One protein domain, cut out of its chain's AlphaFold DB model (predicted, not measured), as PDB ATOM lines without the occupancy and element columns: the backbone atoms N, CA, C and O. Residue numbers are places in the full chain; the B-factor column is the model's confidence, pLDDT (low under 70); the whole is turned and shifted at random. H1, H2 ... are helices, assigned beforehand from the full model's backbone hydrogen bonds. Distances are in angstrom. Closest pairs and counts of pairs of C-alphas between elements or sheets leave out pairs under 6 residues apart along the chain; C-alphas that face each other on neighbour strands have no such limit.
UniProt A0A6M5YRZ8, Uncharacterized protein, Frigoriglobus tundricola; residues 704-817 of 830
ATOM      1  N   ALA A 704     191.364 173.488 205.314       87.38
ATOM      2  CA  ALA A 704     192.660 173.468 205.990       87.38
ATOM      3  C   ALA A 704     193.664 172.518 205.309       87.38
ATOM      4  O   ALA A 704     194.849 172.834 205.211       87.38
ATOM      5  N   THR A 705     193.208 171.363 204.815       88.12
ATOM      6  CA  THR A 705     194.042 170.448 204.020       88.12
ATOM      7  C   THR A 705     194.459 171.111 202.712       88.12
ATOM      8  O   THR A 705     195.641 171.087 202.380       88.12
ATOM      9  N   GLY A 706     193.519 171.751 202.007       87.50
ATOM     10  CA  GLY A 706     193.816 172.516 200.796       87.50
ATOM     11  C   GLY A 706     194.855 173.601 201.049       87.50
ATOM     12  O   GLY A 706     195.872 173.647 200.363       87.50
ATOM     13  N   ALA A 707     194.660 174.396 202.105       88.06
ATOM     14  CA  ALA A 707     195.592 175.447 202.486       88.06
ATOM     15  C   ALA A 707     197.027 174.913 202.696       88.06
ATOM     16  O   ALA A 707     197.992 175.416 202.121       88.06
ATOM     17  N   LYS A 708     197.160 173.810 203.446       88.31
ATOM     18  CA  LYS A 708     198.448 173.141 203.695       88.31
ATOM     19  C   LYS A 708     199.089 172.559 202.436       88.31
ATOM     20  O   LYS A 708     200.311 172.598 202.324       88.31
ATOM     21  N   LEU A 709     198.297 171.997 201.519       89.31
ATOM     22  CA  LEU A 709     198.802 171.452 200.255       89.31
ATOM     23  C   LEU A 709     199.361 172.562 199.363       89.31
ATOM     24  O   LEU A 709     200.457 172.415 198.834       89.31
ATOM     25  N   LEU A 710     198.656 173.690 199.249       88.81
ATOM     26  CA  LEU A 710     199.148 174.842 198.495       88.81
ATOM     27  C   LEU A 710     200.425 175.427 199.110       88.81
ATOM     28  O   LEU A 710     201.355 175.719 198.372       88.81
ATOM     29  N   ALA A 711     200.508 175.552 200.439       87.75
ATOM     30  CA  ALA A 711     201.706 176.074 201.108       87.75
ATOM     31  C   ALA A 711     202.961 175.206 200.881       87.75
ATOM     32  O   ALA A 711     204.081 175.690 201.019       87.75
ATOM     33  N   LYS A 712     202.781 173.922 200.540       88.56
ATOM     34  CA  LYS A 712     203.859 172.975 200.224       88.56
ATOM     35  C   LYS A 712     204.077 172.769 198.724       88.56
ATOM     36  O   LYS A 712     204.993 172.042 198.361       88.56
ATOM     37  N   ALA A 713     203.267 173.370 197.855       88.31
ATOM     38  CA  ALA A 713     203.277 173.062 196.426       88.31
ATOM     39  C   ALA A 713     204.615 173.389 195.733       88.31
ATOM     40  O   ALA A 713     204.953 172.733 194.754       88.31
ATOM     41  N   ASP A 714     205.402 174.332 196.262       87.88
ATOM     42  CA  ASP A 714     206.755 174.637 195.767       87.88
ATOM     43  C   ASP A 714     207.820 173.602 196.149       87.88
ATOM     44  O   ASP A 714     208.915 173.610 195.589       87.88
ATOM     45  N   ALA A 715     207.533 172.711 197.102       87.75
ATOM     46  CA  ALA A 715     208.520 171.766 197.615       87.75
ATOM     47  C   ALA A 715     208.850 170.652 196.609       87.75
ATOM     48  O   ALA A 715     209.977 170.155 196.591       87.75
ATOM     49  N   SER A 716     207.887 170.247 195.772       91.75
ATOM     50  CA  SER A 716     208.092 169.225 194.744       91.75
ATOM     51  C   SER A 716     207.008 169.245 193.659       91.75
ATOM     52  O   SER A 716     205.886 169.712 193.865       91.75
ATOM     53  N   ALA A 717     207.300 168.640 192.501       89.69
ATOM     54  CA  ALA A 717     206.299 168.426 191.452       89.69
ATOM     55  C   ALA A 717     205.109 167.566 191.931       89.69
ATOM     56  O   ALA A 717     203.981 167.767 191.477       89.69
ATOM     57  N   ALA A 718     205.346 166.636 192.865       91.56
ATOM     58  CA  ALA A 718     204.302 165.807 193.460       91.56
ATOM     59  C   ALA A 718     203.371 166.629 194.368       91.56
ATOM     60  O   ALA A 718     202.152 166.487 194.271       91.56
ATOM     61  N   ASP A 719     203.921 167.535 195.182       91.12
ATOM     62  CA  ASP A 719     203.133 168.434 196.034       91.12
ATOM     63  C   ASP A 719     202.317 169.426 195.194       91.12
ATOM     64  O   ASP A 719     201.124 169.616 195.441       91.12
ATOM     65  N   LYS A 720     202.911 169.985 194.128       90.69
ATOM     66  CA  LYS A 720     202.191 170.826 193.156       90.69
ATOM     67  C   LYS A 720     201.030 170.079 192.492       90.69
ATOM     68  O   LYS A 720     199.948 170.652 192.328       90.69
ATOM     69  N   ALA A 721     201.228 168.811 192.123       89.62
ATOM     70  CA  ALA A 721     200.182 167.964 191.552       89.62
ATOM     71  C   ALA A 721     199.082 167.630 192.575       89.62
ATOM     72  O   ALA A 721     197.900 167.676 192.233       89.62
ATOM     73  N   ALA A 722     199.443 167.360 193.832       88.94
ATOM     74  CA  ALA A 722     198.491 167.113 194.913       88.94
ATOM     75  C   ALA A 722     197.636 168.354 195.221       88.94
ATOM     76  O   ALA A 722     196.415 168.246 195.351       88.94
ATOM     77  N   ALA A 723     198.249 169.542 195.260       90.56
ATOM     78  CA  ALA A 723     197.536 170.808 195.407       90.56
ATOM     79  C   ALA A 723     196.569 171.051 194.237       90.56
ATOM     80  O   ALA A 723     195.408 171.393 194.462       90.56
ATOM     81  N   LYS A 724     197.002 170.796 192.993       91.81
ATOM     82  CA  LYS A 724     196.134 170.906 191.810       91.81
ATOM     83  C   LYS A 724     194.949 169.947 191.865       91.81
ATOM     84  O   LYS A 724     193.823 170.360 191.605       91.81
ATOM     85  N   ALA A 725     195.195 168.688 192.220       88.81
ATOM     86  CA  ALA A 725     194.151 167.677 192.342       88.81
ATOM     87  C   ALA A 725     193.118 168.061 193.413       88.81
ATOM     88  O   ALA A 725     191.920 167.884 193.197       88.81
ATOM     89  N   TRP A 726     193.567 168.637 194.536       91.25
ATOM     90  CA  TRP A 726     192.673 169.159 195.569       91.25
ATOM     91  C   TRP A 726     191.836 170.338 195.061       91.25
ATOM     92  O   TRP A 726     190.622 170.336 195.259       91.25
ATOM     93  N   VAL A 727     192.451 171.306 194.368       91.50
ATOM     94  CA  VAL A 727     191.737 172.449 193.770       91.50
ATOM     95  C   VAL A 727     190.689 171.967 192.768       91.50
ATOM     96  O   VAL A 727     189.536 172.371 192.864       91.50
ATOM     97  N   ASP A 728     191.044 171.059 191.859       89.62
ATOM     98  CA  ASP A 728     190.108 170.524 190.863       89.62
ATOM     99  C   ASP A 728     188.940 169.775 191.510       89.62
ATOM    100  O   ASP A 728     187.790 169.942 191.100       89.62
ATOM    101  N   ALA A 729     189.214 168.975 192.546       88.00
ATOM    102  CA  ALA A 729     188.174 168.305 193.318       88.00
ATOM    103  C   ALA A 729     187.284 169.313 194.060       88.00
ATOM    104  O   ALA A 729     186.067 169.133 194.104       88.00
ATOM    105  N   GLY A 730     187.871 170.379 194.605       89.12
ATOM    106  CA  GLY A 730     187.155 171.451 195.283       89.12
ATOM    107  C   GLY A 730     186.229 172.212 194.348       89.12
ATOM    108  O   GLY A 730     185.045 172.331 194.637       89.12
ATOM    109  N   LEU A 731     186.743 172.681 193.211       90.75
ATOM    110  CA  LEU A 731     185.957 173.411 192.214       90.75
ATOM    111  C   LEU A 731     184.812 172.567 191.646       90.75
ATOM    112  O   LEU A 731     183.784 173.117 191.265       90.75
ATOM    113  N   LEU A 732     184.976 171.243 191.587       89.00
ATOM    114  CA  LEU A 732     183.938 170.333 191.114       89.00
ATOM    115  C   LEU A 732     182.880 170.016 192.189       89.00
ATOM    116  O   LEU A 732     181.697 170.006 191.874       89.00
ATOM    117  N   ASN A 733     183.278 169.730 193.433       86.75
ATOM    118  CA  ASN A 733     182.355 169.244 194.475       86.75
ATOM    119  C   ASN A 733     181.816 170.351 195.395       86.75
ATOM    120  O   ASN A 733     180.757 170.184 195.991       86.75
ATOM    121  N   TYR A 734     182.532 171.468 195.509       90.00
ATOM    122  CA  TYR A 734     182.255 172.564 196.441       90.00
ATOM    123  C   TYR A 734     182.305 173.917 195.711       90.00
ATOM    124  O   TYR A 734     182.851 174.900 196.214       90.00
ATOM    125  N   SER A 735     181.734 173.980 194.502       89.94
ATOM    126  CA  SER A 735     181.688 175.192 193.664       89.94
ATOM    127  C   SER A 735     180.899 176.350 194.290       89.94
ATOM    128  O   SER A 735     181.002 177.483 193.831       89.94
ATOM    129  N   ASN A 736     180.131 176.091 195.347       88.75
ATOM    130  CA  ASN A 736     179.409 177.087 196.134       88.75
ATOM    131  C   ASN A 736     180.226 177.660 197.314       88.75
ATOM    132  O   ASN A 736     179.720 178.531 198.022       88.75
ATOM    133  N   GLU A 737     181.461 177.198 197.551       91.56
ATOM    134  CA  GLU A 737     182.326 177.670 198.640       91.56
ATOM    135  C   GLU A 737     183.384 178.666 198.142       91.56
ATOM    136  O   GLU A 737     184.367 178.305 197.496       91.56
ATOM    137  N   SER A 738     183.229 179.940 198.507       93.00
ATOM    138  CA  SER A 738     184.138 181.042 198.141       93.00
ATOM    139  C   SER A 738     185.599 180.778 198.528       93.00
ATOM    140  O   SER A 738     186.516 181.133 197.790       93.00
ATOM    141  N   ALA A 739     185.837 180.098 199.652       92.94
ATOM    142  CA  ALA A 739     187.177 179.745 200.107       92.94
ATOM    143  C   ALA A 739     187.908 178.827 199.113       92.94
ATOM    144  O   ALA A 739     189.111 178.977 198.915       92.94
ATOM    145  N   VAL A 740     187.190 177.914 198.450       93.62
ATOM    146  CA  VAL A 740     187.760 177.023 197.430       93.62
ATOM    147  C   VAL A 740     188.209 177.824 196.211       93.62
ATOM    148  O   VAL A 740     189.322 177.630 195.726       93.62
ATOM    149  N   TRP A 741     187.388 178.774 195.758       95.00
ATOM    150  CA  TRP A 741     187.734 179.675 194.658       95.00
ATOM    151  C   TRP A 741     188.922 180.571 194.996       95.00
ATOM    152  O   TRP A 741     189.813 180.733 194.171       95.00
ATOM    153  N   PHE A 742     188.997 181.094 196.219       94.50
ATOM    154  CA  PHE A 742     190.142 181.899 196.643       94.50
ATOM    155  C   PHE A 742     191.440 181.082 196.683       94.50
ATOM    156  O   PHE A 742     192.478 181.550 196.221       94.50
ATOM    157  N   LEU A 743     191.386 179.836 197.169       93.94
ATOM    158  CA  LEU A 743     192.531 178.924 197.115       93.94
ATOM    159  C   LEU A 743     192.895 178.563 195.667       93.94
ATOM    160  O   LEU A 743     194.074 178.517 195.338       93.94
ATOM    161  N   SER A 744     191.922 178.386 194.771       94.94
ATOM    162  CA  SER A 744     192.189 178.229 193.335       94.94
ATOM    163  C   SER A 744     192.888 179.460 192.743       94.94
ATOM    164  O   SER A 744     193.887 179.320 192.035       94.94
ATOM    165  N   ALA A 745     192.434 180.669 193.089       95.38
ATOM    166  CA  ALA A 745     193.065 181.916 192.667       95.38
ATOM    167  C   ALA A 745     194.516 181.993 193.167       95.38
ATOM    168  O   ALA A 745     195.413 182.297 192.386       95.38
ATOM    169  N   GLN A 746     194.766 181.637 194.431       93.81
ATOM    170  CA  GLN A 746     196.110 181.568 195.010       93.81
ATOM    171  C   GLN A 746     196.990 180.532 194.302       93.81
ATOM    172  O   GLN A 746     198.142 180.827 193.982       93.81
ATOM    173  N   TYR A 747     196.453 179.340 194.015       94.38
ATOM    174  CA  TYR A 747     197.160 178.310 193.255       94.38
ATOM    175  C   TYR A 747     197.549 178.830 191.871       94.38
ATOM    176  O   TYR A 747     198.706 178.724 191.481       94.38
ATOM    177  N   ASN A 748     196.610 179.421 191.129       94.50
ATOM    178  CA  ASN A 748     196.882 179.950 189.796       94.50
ATOM    179  C   ASN A 748     197.881 181.113 189.856       94.50
ATOM    180  O   ASN A 748     198.784 181.171 189.030       94.50
ATOM    181  N   PHE A 749     197.780 181.995 190.850       93.06
ATOM    182  CA  PHE A 749     198.678 183.136 191.023       93.06
ATOM    183  C   PHE A 749     200.138 182.707 191.222       93.06
ATOM    184  O   PHE A 749     201.033 183.245 190.568       93.06
ATOM    185  N   LEU A 750     200.366 181.704 192.075       90.56
ATOM    186  CA  LEU A 750     201.703 181.210 192.403       90.56
ATOM    187  C   LEU A 750     202.232 180.180 191.396       90.56
ATOM    188  O   LEU A 750     203.398 180.219 191.016       90.56
ATOM    189  N   TYR A 751     201.371 179.257 190.962       89.31
ATOM    190  CA  TYR A 751     201.765 177.989 190.337       89.31
ATOM    191  C   TYR A 751     201.130 177.731 188.975       89.31
ATOM    192  O   TYR A 751     201.381 176.666 188.397       89.31
ATOM    193  N   GLY A 752     200.304 178.660 188.490       80.69
ATOM    194  CA  GLY A 752     199.631 178.571 187.200       80.69
ATOM    195  C   GLY A 752     200.590 178.567 186.007       80.69
ATOM    196  O   GLY A 752     201.804 178.458 186.154       80.69
ATOM    197  N   ASP A 753     200.009 178.660 184.814       74.62
ATOM    198  CA  ASP A 753     200.723 178.603 183.533       74.62
ATOM    199  C   ASP A 753     201.893 179.609 183.447       74.62
ATOM    200  O   ASP A 753     201.847 180.683 184.056       74.62
ATOM    201  N   GLU A 754     202.922 179.272 182.666       71.38
ATOM    202  CA  GLU A 754     204.067 180.149 182.387       71.38
ATOM    203  C   GLU A 754     203.635 181.403 181.609       71.38
ATOM    204  O   GLU A 754     204.231 182.474 181.760       71.38
ATOM    205  N   ASP A 755     202.543 181.317 180.837       85.19
ATOM    206  CA  ASP A 755     201.911 182.495 180.245       85.19
ATOM    207  C   ASP A 755     201.218 183.346 181.320       85.19
ATOM    208  O   ASP A 755     200.101 183.067 181.777       85.19
ATOM    209  N   LYS A 756     201.871 184.462 181.665       86.56
ATOM    210  CA  LYS A 756     201.370 185.480 182.598       86.56
ATOM    211  C   LYS A 756     199.931 185.910 182.285       86.56
ATOM    212  O   LYS A 756     199.175 186.157 183.223       86.56
ATOM    213  N   THR A 757     199.547 185.997 181.012       86.06
ATOM    214  CA  THR A 757     198.208 186.437 180.591       86.06
ATOM    215  C   THR A 757     197.158 185.405 180.982       86.06
ATOM    216  O   THR A 757     196.197 185.727 181.681       86.06
ATOM    217  N   ARG A 758     197.377 184.143 180.597       86.00
ATOM    218  CA  ARG A 758     196.487 183.021 180.928       86.00
ATOM    219  C   ARG A 758     196.406 182.793 182.433       86.00
ATOM    220  O   ARG A 758     195.327 182.534 182.964       86.00
ATOM    221  N   ARG A 759     197.530 182.947 183.134       90.56
ATOM    222  CA  ARG A 759     197.588 182.878 184.594       90.56
ATOM    223  C   ARG A 759     196.697 183.932 185.249       90.56
ATOM    224  O   ARG A 759     195.837 183.584 186.054       90.56
ATOM    225  N   LEU A 760     196.869 185.206 184.891       90.69
ATOM    226  CA  LEU A 760     196.079 186.306 185.454       90.69
ATOM    227  C   LEU A 760     194.593 186.190 185.112       90.69
ATOM    228  O   LEU A 760     193.747 186.513 185.939       90.69
ATOM    229  N   GLU A 761     194.266 185.688 183.925       91.56
ATOM    230  CA  GLU A 761     192.889 185.408 183.534       91.56
ATOM    231  C   GLU A 761     192.215 184.386 184.467       91.56
ATOM    232  O   GLU A 761     191.095 184.621 184.925       91.56
ATOM    233  N   LEU A 762     192.892 183.280 184.794       93.31
ATOM    234  CA  LEU A 762     192.372 182.275 185.728       93.31
ATOM    235  C   LEU A 762     192.241 182.821 187.154       93.31
ATOM    236  O   LEU A 762     191.237 182.562 187.814       93.31
ATOM    237  N   VAL A 763     193.211 183.623 187.603       94.56
ATOM    238  CA  VAL A 763     193.144 184.312 188.902       94.56
ATOM    239  C   VAL A 763     191.919 185.224 188.958       94.56
ATOM    240  O   VAL A 763     191.120 185.117 189.884       94.56
ATOM    241  N   ARG A 764     191.717 186.077 187.947       93.56
ATOM    242  CA  ARG A 764     190.564 186.990 187.878       93.56
ATOM    243  C   ARG A 764     189.239 186.242 187.812       93.56
ATOM    244  O   ARG A 764     188.309 186.607 188.522       93.56
ATOM    245  N   ARG A 765     189.157 185.171 187.015       94.31
ATOM    246  CA  ARG A 765     187.984 184.285 186.971       94.31
ATOM    247  C   ARG A 765     187.608 183.802 188.370       94.31
ATOM    248  O   ARG A 765     186.446 183.892 188.760       94.31
ATOM    249  N   ASP A 766     188.587 183.269 189.093       95.75
ATOM    250  CA  ASP A 766     188.365 182.679 190.408       95.75
ATOM    251  C   ASP A 766     187.969 183.751 191.433       95.75
ATOM    252  O   ASP A 766     187.018 183.557 192.187       95.75
ATOM    253  N   LEU A 767     188.616 184.921 191.406       94.56
ATOM    254  CA  LEU A 767     188.266 186.055 192.267       94.56
ATOM    255  C   LEU A 767     186.874 186.626 191.962       94.56
ATOM    256  O   LEU A 767     186.135 186.935 192.893       94.56
ATOM    257  N   TYR A 768     186.458 186.704 190.693       93.00
ATOM    258  CA  TYR A 768     185.080 187.071 190.340       93.00
ATOM    259  C   TYR A 768     184.069 186.095 190.943       93.00
ATOM    260  O   TYR A 768     183.031 186.531 191.437       93.00
ATOM    261  N   ARG A 769     184.379 184.790 190.989       92.69
ATOM    262  CA  ARG A 769     183.523 183.810 191.679       92.69
ATOM    263  C   ARG A 769     183.531 183.971 193.192       92.69
ATOM    264  O   ARG A 769     182.472 183.842 193.799       92.69
ATOM    265  N   VAL A 770     184.666 184.314 193.803       93.50
ATOM    266  CA  VAL A 770     184.710 184.695 195.227       93.50
ATOM    267  C   VAL A 770     183.746 185.853 195.494       93.50
ATOM    268  O   VAL A 770     182.915 185.761 196.395       93.50
ATOM    269  N   ILE A 771     183.814 186.913 194.686       91.81
ATOM    270  CA  ILE A 771     182.981 188.114 194.837       91.81
ATOM    271  C   ILE A 771     181.498 187.799 194.625       91.81
ATOM    272  O   ILE A 771     180.673 188.254 195.410       91.81
ATOM    273  N   ASP A 772     181.157 187.002 193.611       88.81
ATOM    274  CA  ASP A 772     179.782 186.567 193.328       88.81
ATOM    275  C   ASP A 772     179.181 185.766 194.499       88.81
ATOM    276  O   ASP A 772     178.051 186.006 194.915       88.81
ATOM    277  N   LEU A 773     179.964 184.868 195.107       89.81
ATOM    278  CA  LEU A 773     179.524 184.054 196.248       89.81
ATOM    279  C   LEU A 773     179.472 184.835 197.574       89.81
ATOM    280  O   LEU A 773     178.654 184.523 198.443       89.81
ATOM    281  N   GLU A 774     180.331 185.844 197.755       89.69
ATOM    282  CA  GLU A 774     180.337 186.717 198.939       89.69
ATOM    283  C   GLU A 774     179.361 187.904 198.837       89.69
ATOM    284  O   GLU A 774     178.981 188.483 199.859       89.69
ATOM    285  N   GLY A 775     178.991 188.292 197.615       78.00
ATOM    286  CA  GLY A 775     178.273 189.521 197.277       78.00
ATOM    287  C   GLY A 775     176.855 189.654 197.850       78.00
ATOM    288  O   GLY A 775     176.500 190.759 198.274       78.00
ATOM    289  N   PRO A 776     176.029 188.591 197.929       64.12
ATOM    290  CA  PRO A 776     174.714 188.678 198.552       64.12
ATOM    291  C   PRO A 776     174.845 188.877 200.070       64.12
ATOM    292  O   PRO A 776     174.959 187.919 200.840       64.12
ATOM    293  N   LEU A 777     174.776 190.135 200.524       57.31
ATOM    294  CA  LEU A 777     174.811 190.497 201.951       57.31
ATOM    295  C   LEU A 777     173.650 189.887 202.766       57.31
ATOM    296  O   LEU A 777     173.735 189.836 203.989       57.31
ATOM    297  N   ALA A 778     172.586 189.417 202.108       46.41
ATOM    298  CA  ALA A 778     171.351 188.941 202.737       46.41
ATOM    299  C   ALA A 778     171.279 187.417 202.995       46.41
ATOM    300  O   ALA A 778     170.276 186.958 203.533       46.41
ATOM    301  N   PHE A 779     172.289 186.620 202.612       59.44
ATOM    302  CA  PHE A 779     172.236 185.151 202.748       59.44
ATOM    303  C   PHE A 779     173.515 184.572 203.386       59.44
ATOM    304  O   PHE A 779     173.780 184.795 204.563       59.44
ATOM    305  N   ASN A 780     174.342 183.845 202.627       73.06
ATOM    306  CA  ASN A 780     175.543 183.151 203.115       73.06
ATOM    307  C   ASN A 780     176.834 183.995 202.974       73.06
ATOM    308  O   ASN A 780     177.901 183.546 203.382       73.06
ATOM    309  N   GLY A 781     176.765 185.210 202.413       80.75
ATOM    310  CA  GLY A 781     177.934 186.034 202.068       80.75
ATOM    311  C   GLY A 781     178.914 186.299 203.226       80.75
ATOM    312  O   GLY A 781     180.104 186.012 203.087       80.75
ATOM    313  N   PRO A 782     178.459 186.763 204.412       84.75
ATOM    314  CA  PRO A 782     179.346 186.973 205.561       84.75
ATOM    315  C   PRO A 782     180.023 185.688 206.067       84.75
ATOM    316  O   PRO A 782     181.193 185.710 206.451       84.75
ATOM    317  N   ALA A 783     179.308 184.558 206.045       86.12
ATOM    318  CA  ALA A 783     179.846 183.266 206.466       86.12
ATOM    319  C   ALA A 783     180.848 182.703 205.442       86.12
ATOM    320  O   ALA A 783     181.895 182.193 205.836       86.12
ATOM    321  N   GLN A 784     180.568 182.865 204.146       88.38
ATOM    322  CA  GLN A 784     181.488 182.576 203.041       88.38
ATOM    323  C   GLN A 784     182.799 183.360 203.197       88.38
ATOM    324  O   GLN A 784     183.874 182.764 203.271       88.38
ATOM    325  N   ARG A 785     182.706 184.680 203.401       88.38
ATOM    326  CA  ARG A 785     183.867 185.549 203.633       88.38
ATOM    327  C   ARG A 785     184.684 185.127 204.855       88.38
ATOM    328  O   ARG A 785     185.911 185.077 204.796       88.38
ATOM    329  N   ARG A 786     184.019 184.793 205.968       89.62
ATOM    330  CA  ARG A 786     184.693 184.277 207.170       89.62
ATOM    331  C   ARG A 786     185.455 182.983 206.872       89.62
ATOM    332  O   ARG A 786     186.632 182.902 207.214       89.62
ATOM    333  N   ARG A 787     184.825 182.010 206.201       88.12
ATOM    334  CA  ARG A 787     185.474 180.748 205.798       88.12
ATOM    335  C   ARG A 787     186.675 180.990 204.881       88.12
ATOM    336  O   ARG A 787     187.711 180.356 205.072       88.12
ATOM    337  N   ARG A 788     186.578 181.933 203.936       91.50
ATOM    338  CA  ARG A 788     187.707 182.345 203.089       91.50
ATOM    339  C   ARG A 788     188.869 182.875 203.923       91.50
ATOM    340  O   ARG A 788     189.986 182.404 203.744       91.50
ATOM    341  N   TYR A 789     188.623 183.805 204.849       89.00
ATOM    342  CA  TYR A 789     189.681 184.340 205.714       89.00
ATOM    343  C   TYR A 789     190.310 183.270 206.609       89.00
ATOM    344  O   TYR A 789     191.528 183.253 206.775       89.00
ATOM    345  N   GLU A 790     189.504 182.356 207.155       87.31
ATOM    346  CA  GLU A 790     189.995 181.240 207.967       87.31
ATOM    347  C   GLU A 790     190.874 180.275 207.160       87.31
ATOM    348  O   GLU A 790     191.878 179.803 207.690       87.31
ATOM    349  N   ALA A 791     190.547 180.023 205.888       85.75
ATOM    350  CA  ALA A 791     191.375 179.228 204.979       85.75
ATOM    351  C   ALA A 791     192.635 179.982 204.511       85.75
ATOM    352  O   ALA A 791     193.689 179.381 204.325       85.75
ATOM    353  N   ALA A 792     192.540 181.304 204.341       83.88
ATOM    354  CA  ALA A 792     193.627 182.151 203.858       83.88
ATOM    355  C   ALA A 792     194.667 182.505 204.938       83.88
ATOM    356  O   ALA A 792     195.766 182.941 204.600       83.88
ATOM    357  N   LYS A 793     194.345 182.350 206.231       82.56
ATOM    358  CA  LYS A 793     195.203 182.790 207.350       82.56
ATOM    359  C   LYS A 793     196.592 182.141 207.366       82.56
ATOM    360  O   LYS A 793     197.528 182.761 207.868       82.56
ATOM    361  N   ASP A 794     196.701 180.931 206.815       74.06
ATOM    362  CA  ASP A 794     197.938 180.145 206.756       74.06
ATOM    363  C   ASP A 794     198.861 180.605 205.608       74.06
ATOM    364  O   ASP A 794     200.034 180.245 205.568       74.06
ATOM    365  N   PHE A 795     198.360 181.459 204.710       75.19
ATOM    366  CA  PHE A 795     199.140 182.149 203.689       75.19
ATOM    367  C   PHE A 795     199.413 183.568 204.184       75.19
ATOM    368  O   PHE A 795     198.494 184.362 204.374       75.19
ATOM    369  N   GLN A 796     200.666 183.907 204.450       74.06
ATOM    370  CA  GLN A 796     201.082 185.252 204.861       74.06
ATOM    371  C   GLN A 796     202.215 185.717 203.942       74.06
ATOM    372  O   GLN A 796     202.910 184.892 203.351       74.06
ATOM    373  N   GLY A 797     202.407 187.031 203.813       83.75
ATOM    374  CA  GLY A 797     203.494 187.616 203.017       83.75
ATOM    375  C   GLY A 797     203.050 188.273 201.704       83.75
ATOM    376  O   GLY A 797     201.859 188.456 201.448       83.75
ATOM    377  N   ALA A 798     204.033 188.663 200.884       86.38
ATOM    378  CA  ALA A 798     203.840 189.530 199.715       86.38
ATOM    379  C   ALA A 798     202.810 188.986 198.711       86.38
ATOM    380  O   ALA A 798     201.903 189.713 198.317       86.38
ATOM    381  N   ALA A 799     202.870 187.692 198.386       84.50
ATOM    382  CA  ALA A 799     201.962 187.083 197.414       84.50
ATOM    383  C   ALA A 799     200.481 187.133 197.832       84.50
ATOM    384  O   ALA A 799     199.609 187.288 196.981       84.50
ATOM    385  N   ARG A 800     200.176 187.036 199.135       85.50
ATOM    386  CA  ARG A 800     198.798 187.205 199.618       85.50
ATOM    387  C   ARG A 800     198.347 188.655 199.499       85.50
ATOM    388  O   ARG A 800     197.215 188.895 199.095       85.50
ATOM    389  N   ASN A 801     199.208 189.607 199.857       89.06
ATOM    390  CA  ASN A 801     198.882 191.031 199.754       89.06
ATOM    391  C   ASN A 801     198.597 191.423 198.298       89.06
ATOM    392  O   ASN A 801     197.645 192.154 198.039       89.06
ATOM    393  N   GLU A 802     199.373 190.889 197.354       92.12
ATOM    394  CA  GLU A 802     199.159 191.081 195.918       92.12
ATOM    395  C   GLU A 802     197.852 190.437 195.434       92.12
ATOM    396  O   GLU A 802     197.092 191.075 194.703       92.12
ATOM    397  N   LEU A 803     197.527 189.215 195.876       92.62
ATOM    398  CA  LEU A 803     196.257 188.576 195.517       92.62
ATOM    399  C   LEU A 803     195.039 189.305 196.109       92.62
ATOM    400  O   LEU A 803     194.024 189.450 195.432       92.62
ATOM    401  N   GLU A 804     195.119 189.784 197.352       90.81
ATOM    402  CA  GLU A 804     194.054 190.591 197.969       90.81
ATOM    403  C   GLU A 804     193.905 191.950 197.268       90.81
ATOM    404  O   GLU A 804     192.782 192.414 197.072       90.81
ATOM    405  N   ALA A 805     195.003 192.566 196.811       92.56
ATOM    406  CA  ALA A 805     194.941 193.764 195.975       92.56
ATOM    407  C   ALA A 805     194.211 193.485 194.648       92.56
ATOM    408  O   ALA A 805     193.281 194.215 194.302       92.56
ATOM    409  N   LEU A 806     194.538 192.378 193.967       93.88
ATOM    410  CA  LEU A 806     193.811 191.927 192.771       93.88
ATOM    411  C   LEU A 806     192.333 191.625 193.065       93.88
ATOM    412  O   LEU A 806     191.473 191.900 192.232       93.88
ATOM    413  N   CYS A 807     192.015 191.079 194.241       92.31
ATOM    414  CA  CYS A 807     190.638 190.831 194.673       92.31
ATOM    415  C   CYS A 807     189.852 192.143 194.822       92.31
ATOM    416  O   CYS A 807     188.714 192.236 194.364       92.31
ATOM    417  N   LEU A 808     190.470 193.182 195.394       91.25
ATOM    418  CA  LEU A 808     189.871 194.516 195.507       91.25
ATOM    419  C   LEU A 808     189.665 195.188 194.145       91.25
ATOM    420  O   LEU A 808     188.636 195.832 193.944       91.25
ATOM    421  N   GLU A 809     190.610 195.039 193.215       92.56
ATOM    422  CA  GLU A 809     190.438 195.481 191.825       92.56
ATOM    423  C   GLU A 809     189.250 194.769 191.179       92.56
ATOM    424  O   GLU A 809     188.319 195.414 190.704       92.56
ATOM    425  N   CYS A 810     189.220 193.439 191.276       91.75
ATOM    426  CA  CYS A 810     188.138 192.631 190.737       91.75
ATOM    427  C   CYS A 810     186.769 193.001 191.332       91.75
ATOM    428  O   CYS A 810     185.757 192.988 190.636       91.75
ATOM    429  N   TYR A 811     186.723 193.345 192.621       90.50
ATOM    430  CA  TYR A 811     185.502 193.791 193.288       90.50
ATOM    431  C   TYR A 811     184.982 195.109 192.708       90.50
ATOM    432  O   TYR A 811     183.773 195.265 192.534       90.50
ATOM    433  N   ARG A 812     185.884 196.048 192.387       89.19
ATOM    434  CA  ARG A 812     185.522 197.297 191.701       89.19
ATOM    435  C   ARG A 812     184.973 197.002 190.310       89.19
ATOM    436  O   ARG A 812     183.875 197.457 190.016       89.19
ATOM    437  N   ASP A 813     185.653 196.158 189.534       89.25
ATOM    438  CA  ASP A 813     185.198 195.766 188.196       89.25
ATOM    439  C   ASP A 813     183.770 195.199 188.225       89.25
ATOM    440  O   ASP A 813     182.901 195.638 187.473       89.25
ATOM    441  N   VAL A 814     183.504 194.238 189.117       87.56
ATOM    442  CA  VAL A 814     182.177 193.613 189.249       87.56
ATOM    443  C   VAL A 814     181.125 194.641 189.674       87.56
ATOM    444  O   VAL A 814     180.018 194.642 189.133       87.56
ATOM    445  N   LYS A 815     181.461 195.549 190.602       86.25
ATOM    446  CA  LYS A 815     180.571 196.646 191.016       86.25
ATOM    447  C   LYS A 815     180.246 197.594 189.857       86.25
ATOM    448  O   LYS A 815     179.114 198.065 189.766       86.25
ATOM    449  N   ASP A 816     181.204 197.813 188.967       87.81
ATOM    450  CA  ASP A 816     181.061 198.645 187.771       87.81
ATOM    451  C   ASP A 816     180.400 197.888 186.596       87.81
ATOM    452  O   ASP A 816     180.256 198.421 185.496       87.81
ATOM    453  N   GLY A 817     179.935 196.653 186.828       86.12
ATOM    454  CA  GLY A 817     179.152 195.861 185.878       86.12
ATOM    455  C   GLY A 817     179.965 194.890 185.018       86.12
ATOM    456  O   GLY A 817     179.413 194.318 184.067       86.12
TER     457      GLY A 817
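AT A GLANCE: This is residues 704 to 817 of the 830 residues of an uncharacterized protein of Frigoriglobus tundricola (UniProt A0A6M5YRZ8). Helix H3 forms the core, with the other five helices packed round it: H1 and H2 on one side, H6 on the opposite side, crossing H3 and H4 steeply. H4 folds back along H3, and H5 folds back again toward one end of H3. The printed part has 114 residues with six named helices, H1 to H6 in chain order, and no named strand; the class is all helix. It is compact, with a radius of gyration of the C-alphas of 13.4 A, and spans 42 by 28 by 27 A.

IN THESE COORDINATES: H1, residues 704 to 711, begins with C-alpha 704 at (192.660, 173.468, 205.990). H2, residues 717 to 733, is 24.1 A long. H3 is residues 738 to 751, 19.5 A. H4, residues 756 to 774, is 26.7 A long. H5 is residues 781 to 792. H6, residues 798 to 815, 25.8 A, ends with C-alpha 815 at (180.571, 196.646, 191.016).

HOW THE PARTS SIT: H3 is the hub, touching five helices. H3 and H4 form a hairpin at a shallow tilt of 13 degrees; their closest C-alphas, Ala 745 and Val 763, are 4.5 A apart. H3, H4 and H5 form an up and down bundle, each helix running against the one before. H2 touches H3 at a shallow tilt of 29 degrees, closest at the C-alphas of Val 727 and Ser 744, 5.8 A. H1 touches H2 at a steep tilt of 40 degrees, with C-alphas Leu 709 and Ala 723 closest, 5.1 A. H6, with residues 806 to 814 alone, touches residues 764 to 771 of H4 at a steep tilt of 64 degrees; C-alphas Leu 767 and Cys 807 are closest, 5.9 A. H2 and H6 are apart. In all six helices every O i to N i+4 pair is within hydrogen-bond range.

THE WHOLE: The C-alphas farthest apart, Ser 716 and Ala 778, are 42.5 A apart. The printed part has no cut and no long link. Mean pLDDT of the printed part is 87.7; residues 776 to 779 are under 70.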